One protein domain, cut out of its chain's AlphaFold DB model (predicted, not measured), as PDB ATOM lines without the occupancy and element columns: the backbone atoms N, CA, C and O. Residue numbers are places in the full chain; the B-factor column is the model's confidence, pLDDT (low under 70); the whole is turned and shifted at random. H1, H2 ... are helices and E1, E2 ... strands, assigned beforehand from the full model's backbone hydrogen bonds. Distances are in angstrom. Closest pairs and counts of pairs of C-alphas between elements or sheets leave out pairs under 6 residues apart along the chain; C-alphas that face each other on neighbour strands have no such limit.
ATOM      1  N   LEU A   7     107.079 104.192  85.830       94.12
ATOM      2  CA  LEU A   7     107.977 105.280  85.498       94.12
ATOM      3  C   LEU A   7     109.294 105.041  86.230       94.12
ATOM      4  O   LEU A   7     109.323 105.016  87.457       94.12
ATOM      5  N   THR A   8     110.384 104.887  85.484       95.62
ATOM      6  CA  THR A   8     111.692 104.570  86.076       95.62
ATOM      7  C   THR A   8     112.187 105.672  87.015       95.62
ATOM      8  O   THR A   8     112.755 105.372  88.061       95.62
ATOM      9  N   ASN A   9     111.952 106.940  86.658       94.81
ATOM     10  CA  ASN A   9     112.293 108.118  87.455       94.81
ATOM     11  C   ASN A   9     111.163 109.152  87.370       94.81
ATOM     12  O   ASN A   9     110.625 109.362  86.283       94.81
ATOM     13  N   ALA A  10     110.837 109.835  88.470       94.12
ATOM     14  CA  ALA A  10     109.946 111.002  88.412       94.12
ATOM     15  C   ALA A  10     110.649 112.253  87.865       94.12
ATOM     16  O   ALA A  10     110.028 113.044  87.157       94.12
ATOM     17  N   ILE A  11     111.927 112.434  88.199       94.31
ATOM     18  CA  ILE A  11     112.740 113.581  87.794       94.31
ATOM     19  C   ILE A  11     114.063 113.073  87.218       94.31
ATOM     20  O   ILE A  11     114.658 112.125  87.734       94.31
ATOM     21  N   GLU A  12     114.546 113.727  86.165       95.19
ATOM     22  CA  GLU A  12     115.883 113.489  85.634       95.19
ATOM     23  C   GLU A  12     116.622 114.814  85.451       95.19
ATOM     24  O   GLU A  12     116.103 115.756  84.847       95.19
ATOM     25  N   VAL A  13     117.827 114.905  86.010       94.25
ATOM     26  CA  VAL A  13     118.680 116.098  85.947       94.25
ATOM     27  C   VAL A  13     120.104 115.730  85.534       94.25
ATOM     28  O   VAL A  13     120.567 114.627  85.818       94.25
ATOM     29  N   PRO A  14     120.860 116.644  84.909       94.06
ATOM     30  CA  PRO A  14     122.296 116.461  84.739       94.06
ATOM     31  C   PRO A  14     122.999 116.278  86.090       94.06
ATOM     32  O   PRO A  14     122.722 117.012  87.040       94.06
ATOM     33  N   SER A  15     123.963 115.358  86.163       87.44
ATOM     34  CA  SER A  15     124.675 114.999  87.401       87.44
ATOM     35  C   SER A  15     125.223 116.183  88.218       87.44
ATOM     36  O   SER A  15     125.090 116.144  89.438       87.44
ATOM     37  N   PRO A  16     125.780 117.262  87.617       89.44
ATOM     38  CA  PRO A  16     126.270 118.415  88.381       89.44
ATOM     39  C   PRO A  16     125.178 119.162  89.157       89.44
ATOM     40  O   PRO A  16     125.484 119.890  90.094       89.44
ATOM     41  N   LEU A  17     123.914 119.019  88.748       89.88
ATOM     42  CA  LEU A  17     122.767 119.670  89.378       89.88
ATOM     43  C   LEU A  17     122.069 118.768  90.399       89.88
ATOM     44  O   LEU A  17     121.243 119.260  91.163       89.88
ATOM     45  N   LEU A  18     122.399 117.472  90.434       89.19
ATOM     46  CA  LEU A  18     121.763 116.499  91.320       89.19
ATOM     47  C   LEU A  18     121.992 116.835  92.799       89.19
ATOM     48  O   LEU A  18     121.067 116.734  93.595       89.19
ATOM     49  N   SER A  19     123.191 117.304  93.150       85.75
ATOM     50  CA  SER A  19     123.532 117.739  94.513       85.75
ATOM     51  C   SER A  19     122.775 118.986  94.970       85.75
ATOM     52  O   SER A  19     122.715 119.265  96.160       85.75
ATOM     53  N   SER A  20     122.217 119.757  94.035       89.56
ATOM     54  CA  SER A  20     121.430 120.953  94.344       89.56
ATOM     55  C   SER A  20     119.957 120.635  94.602       89.56
ATOM     56  O   SER A  20     119.211 121.513  95.034       89.56
ATOM     57  N   MET A  21     119.519 119.408  94.310       91.00
ATOM     58  CA  MET A  21     118.143 118.979  94.512       91.00
ATOM     59  C   MET A  21     117.962 118.541  95.961       91.00
ATOM     60  O   MET A  21     118.581 117.578  96.400       91.00
ATOM     61  N   GLN A  22     117.110 119.245  96.696       90.50
ATOM     62  CA  GLN A  22     116.833 118.974  98.104       90.50
ATOM     63  C   GLN A  22     115.326 118.848  98.324       90.50
ATOM     64  O   GLN A  22     114.543 119.401  97.550       90.50
ATOM     65  N   ASP A  23     114.948 118.105  99.365       91.75
ATOM     66  CA  ASP A  23     113.565 117.993  99.844       91.75
ATOM     67  C   ASP A  23     112.546 117.594  98.765       91.75
ATOM     68  O   ASP A  23     111.482 118.197  98.603       91.75
ATOM     69  N   LEU A  24     112.861 116.552  98.000       93.06
ATOM     70  CA  LEU A  24     111.988 116.104  96.926       93.06
ATOM     71  C   LEU A  24     110.922 115.128  97.432       93.06
ATOM     72  O   LEU A  24     111.189 114.274  98.275       93.06
ATOM     73  N   THR A  25     109.716 115.206  96.862       93.75
ATOM     74  CA  THR A  25     108.606 114.281  97.143       93.75
ATOM     75  C   THR A  25     107.920 113.858  95.848       93.75
ATOM     76  O   THR A  25     107.683 114.686  94.972       93.75
ATOM     77  N   THR A  26     107.548 112.583  95.742       93.56
ATOM     78  CA  THR A  26     106.721 112.055  94.653       93.56
ATOM     79  C   THR A  26     105.542 111.250  95.189       93.56
ATOM     80  O   THR A  26     105.616 110.678  96.280       93.56
ATOM     81  N   VAL A  27     104.438 111.227  94.432       92.38
ATOM     82  CA  VAL A  27     103.192 110.570  94.840       92.38
ATOM     83  C   VAL A  27     102.589 109.746  93.704       92.38
ATOM     84  O   VAL A  27     102.284 110.275  92.636       92.38
ATOM     85  N   SER A  28     102.319 108.466  93.969       91.44
ATOM     86  CA  SER A  28     101.447 107.642  93.123       91.44
ATOM     87  C   SER A  28      99.987 107.853  93.531       91.44
ATOM     88  O   SER A  28      99.500 107.306  94.527       91.44
ATOM     89  N   LEU A  29      99.270 108.692  92.779       87.25
ATOM     90  CA  LEU A  29      97.880 109.039  93.083       87.25
ATOM     91  C   LEU A  29      96.973 107.802  92.984       87.25
ATOM     92  O   LEU A  29      96.810 107.188  91.925       87.25
ATOM     93  N   GLY A  30      96.399 107.415  94.124       83.06
ATOM     94  CA  GLY A  30      95.564 106.218  94.242       83.06
ATOM     95  C   GLY A  30      96.306 104.899  93.996       83.06
ATOM     96  O   GLY A  30      95.648 103.888  93.772       83.06
ATOM     97  N   GLY A  31      97.646 104.894  93.982       76.44
ATOM     98  CA  GLY A  31      98.439 103.680  93.769       76.44
ATOM     99  C   GLY A  31      98.269 103.046  92.384       76.44
ATOM    100  O   GLY A  31      98.568 101.868  92.208       76.44
ATOM    101  N   THR A  32      97.753 103.794  91.403       83.56
ATOM    102  CA  THR A  32      97.383 103.281  90.069       83.56
ATOM    103  C   THR A  32      98.536 103.275  89.060       83.56
ATOM    104  O   THR A  32      98.303 103.242  87.855       83.56
ATOM    105  N   GLY A  33      99.770 103.273  89.556       87.81
ATOM    106  CA  GLY A  33     101.019 103.163  88.806       87.81
ATOM    107  C   GLY A  33     102.204 103.165  89.772       87.81
ATOM    108  O   GLY A  33     102.030 103.443  90.964       87.81
ATOM    109  N   THR A  34     103.399 102.859  89.276       93.50
ATOM    110  CA  THR A  34     104.628 102.886  90.084       93.50
ATOM    111  C   THR A  34     105.598 103.920  89.544       93.50
ATOM    112  O   THR A  34     105.774 104.052  88.336       93.50
ATOM    113  N   ILE A  35     106.220 104.657  90.451       95.44
ATOM    114  CA  ILE A  35     107.401 105.465  90.181       95.44
ATOM    115  C   ILE A  35     108.536 104.752  90.903       95.44
ATOM    116  O   ILE A  35     108.497 104.702  92.129       95.44
ATOM    117  N   ASP A  36     109.482 104.163  90.177       95.19
ATOM    118  CA  ASP A  36     110.506 103.288  90.767       95.19
ATOM    119  C   ASP A  36     111.511 104.079  91.603       95.19
ATOM    120  O   ASP A  36     111.880 103.662  92.699       95.19
ATOM    121  N   HIS A  37     111.900 105.248  91.096       94.62
ATOM    122  CA  HIS A  37     112.822 106.159  91.756       94.62
ATOM    123  C   HIS A  37     112.321 107.590  91.656       94.62
ATOM    124  O   HIS A  37     111.654 107.998  90.700       94.62
ATOM    125  N   LEU A  38     112.687 108.389  92.647       93.81
ATOM    126  CA  LEU A  38     112.317 109.787  92.669       93.81
ATOM    127  C   LEU A  38     113.155 110.590  91.662       93.81
ATOM    128  O   LEU A  38     112.590 111.337  90.866       93.81
ATOM    129  N   ILE A  39     114.483 110.438  91.675       95.19
ATOM    130  CA  ILE A  39     115.390 111.218  90.820       95.19
ATOM    131  C   ILE A  39     116.632 110.424  90.421       95.19
ATOM    132  O   ILE A  39     117.323 109.921  91.294       95.19
ATOM    133  N   ASN A  40     116.961 110.344  89.127       93.25
ATOM    134  CA  ASN A  40     118.212 109.736  88.627       93.25
ATOM    135  C   ASN A  40     118.589 108.371  89.270       93.25
ATOM    136  O   ASN A  40     119.762 108.112  89.539       93.25
ATOM    137  N   GLY A  41     117.619 107.495  89.550       93.19
ATOM    138  CA  GLY A  41     117.836 106.205  90.219       93.19
ATOM    139  C   GLY A  41     117.917 106.265  91.753       93.19
ATOM    140  O   GLY A  41     118.251 105.270  92.389       93.19
ATOM    141  N   LEU A  42     117.629 107.417  92.358       92.19
ATOM    142  CA  LEU A  42     117.641 107.666  93.800       92.19
ATOM    143  C   LEU A  42     116.223 107.866  94.343       92.19
ATOM    144  O   LEU A  42     115.328 108.356  93.651       92.19
ATOM    145  N   GLY A  43     116.039 107.543  95.622       90.06
ATOM    146  CA  GLY A  43     114.730 107.529  96.269       90.06
ATOM    147  C   GLY A  43     113.994 106.204  96.062       90.06
ATOM    148  O   GLY A  43     114.237 105.476  95.103       90.06
ATOM    149  N   THR A  44     113.125 105.877  97.008       92.25
ATOM    150  CA  THR A  44     112.317 104.652  97.028       92.25
ATOM    151  C   THR A  44     111.109 104.748  96.101       92.25
ATOM    152  O   THR A  44     110.685 105.840  95.716       92.25
ATOM    153  N   ALA A  45     110.526 103.591  95.778       93.06
ATOM    154  CA  ALA A  45     109.402 103.514  94.858       93.06
ATOM    155  C   ALA A  45     108.087 104.015  95.474       93.06
ATOM    156  O   ALA A  45     107.700 103.596  96.569       93.06
ATOM    157  N   ALA A  46     107.363 104.871  94.747       93.69
ATOM    158  CA  ALA A  46     105.999 105.270  95.085       93.69
ATOM    159  C   ALA A  46     104.999 104.388  94.328       93.69
ATOM    160  O   ALA A  46     104.944 104.409  93.099       93.69
ATOM    161  N   ASN A  47     104.206 103.607  95.060       90.44
ATOM    162  CA  ASN A  47     103.297 102.597  94.514       90.44
ATOM    163  C   ASN A  47     102.035 102.438  95.384       90.44
ATOM    164  O   ASN A  47     101.736 103.265  96.241       90.44
ATOM    165  N   SER A  48     101.272 101.368  95.170       88.88
ATOM    166  CA  SER A  48     100.034 101.080  95.906       88.88
ATOM    167  C   SER A  48     100.218 100.742  97.390       88.88
ATOM    168  O   SER A  48      99.268 100.873  98.156       88.88
ATOM    169  N   THR A  49     101.411 100.314  97.807       88.25
ATOM    170  CA  THR A  49     101.722  99.950  99.201       88.25
ATOM    171  C   THR A  49     102.298 101.134  99.975       88.25
ATOM    172  O   THR A  49     102.039 101.290 101.165       88.25
ATOM    173  N   SER A  50     103.068 101.985  99.297       89.25
ATOM    174  CA  SER A  50     103.601 103.225  99.851       89.25
ATOM    175  C   SER A  50     103.557 104.290  98.767       89.25
ATOM    176  O   SER A  50     104.377 104.317  97.852       89.25
ATOM    177  N   ASN A  51     102.522 105.119  98.826       88.88
ATOM    178  CA  ASN A  51     102.146 106.012  97.741       88.88
ATOM    179  C   ASN A  51     102.872 107.355  97.769       88.88
ATOM    180  O   ASN A  51     102.823 108.050  96.764       88.88
ATOM    181  N   ILE A  52     103.518 107.719  98.876       90.81
ATOM    182  CA  ILE A  52     104.304 108.947  99.026       90.81
ATOM    183  C   ILE A  52     105.747 108.538  99.286       90.81
ATOM    184  O   ILE A  52     106.001 107.773 100.214       90.81
ATOM    185  N   GLN A  53     106.679 109.066  98.497       91.69
ATOM    186  CA  GLN A  53     108.107 108.891  98.742       91.69
ATOM    187  C   GLN A  53     108.824 110.219  98.755       91.69
ATOM    188  O   GLN A  53     108.543 111.094  97.939       91.69
ATOM    189  N   THR A  54     109.760 110.338  99.688       89.88
ATOM    190  CA  THR A  54     110.588 111.527  99.857       89.88
ATOM    191  C   THR A  54     112.048 111.153  99.672       89.88
ATOM    192  O   THR A  54     112.474 110.062 100.054       89.88
ATOM    193  N   TYR A  55     112.809 112.048  99.060       87.81
ATOM    194  CA  TYR A  55     114.249 111.920  98.922       87.81
ATOM    195  C   TYR A  55     114.895 113.205  99.417       87.81
ATOM    196  O   TYR A  55     114.651 114.285  98.874       87.81
ATOM    197  N   ASN A  56     115.724 113.060 100.445       84.94
ATOM    198  CA  ASN A  56     116.556 114.127 100.964       84.94
ATOM    199  C   ASN A  56     118.012 113.641 100.955       84.94
ATOM    200  O   ASN A  56     118.332 112.727 101.725       84.94
TER     201      ASN A  56
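This is residues 7 to 56 of the 59 residues of an uncharacterized protein of Spirochaetales bacterium (UniProt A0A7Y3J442). Two small two-stranded sheets pack close together to make an elongated body: E1 beside E3, and E2 beside E4. The short helix H1 lies out at one end, and the loop through Gly 30 at the opposite end. The printed part has 50 residues, in the order E1, H1, E2, E3, E4; E1 and E3 are parallel, E2 and E4 antiparallel. The class is mostly strand, though under half of the residues are in named elements. The whole is compact, with a radius of gyration of the C-alphas of 10.6 A, and spans 33 by 18 by 13 A.

Begin with E1, residues 7 to 11, parallel to E3, residues 34 to 39, at 35 degrees; look for N 7 and O 34, 2.8 A apart, within hydrogen-bond range. H1, residues 15 to 18, is too short for an O i to N i+4 pair; its one O i to N i+3 pair is within range. H1 and E3 are apart, but only just, at 8.3 A. Next find E2, residues 24 to 27, antiparallel to E4, residues 52 to 55, at 161 degrees; N 26 and O 53 are 2.8 A apart, within hydrogen-bond range. Between the sheets, the closest C-alphas of E2 and E3 are those of Thr 26 and Leu 38, 6.4 A apart. E1 and E4 are apart.

Find C-alpha 7 at (107.977, 105.280, 85.498), where E1 begins its 9.8 A. H1 covers 5.1 A and E2 10.6 A. E3, the longest strand, runs 13.6 A from C-alpha 34 at (104.628, 102.886, 90.084). E4 runs 10.4 A to C-alpha 55 at (114.249, 111.920, 98.922).

The C-alphas farthest apart are those of Pro 16 and Gly 30, 33.6 A. The printed part has no cut. Residues 40 to 51 form the long link from E3 to E4. No printed residue is under 70 in pLDDT.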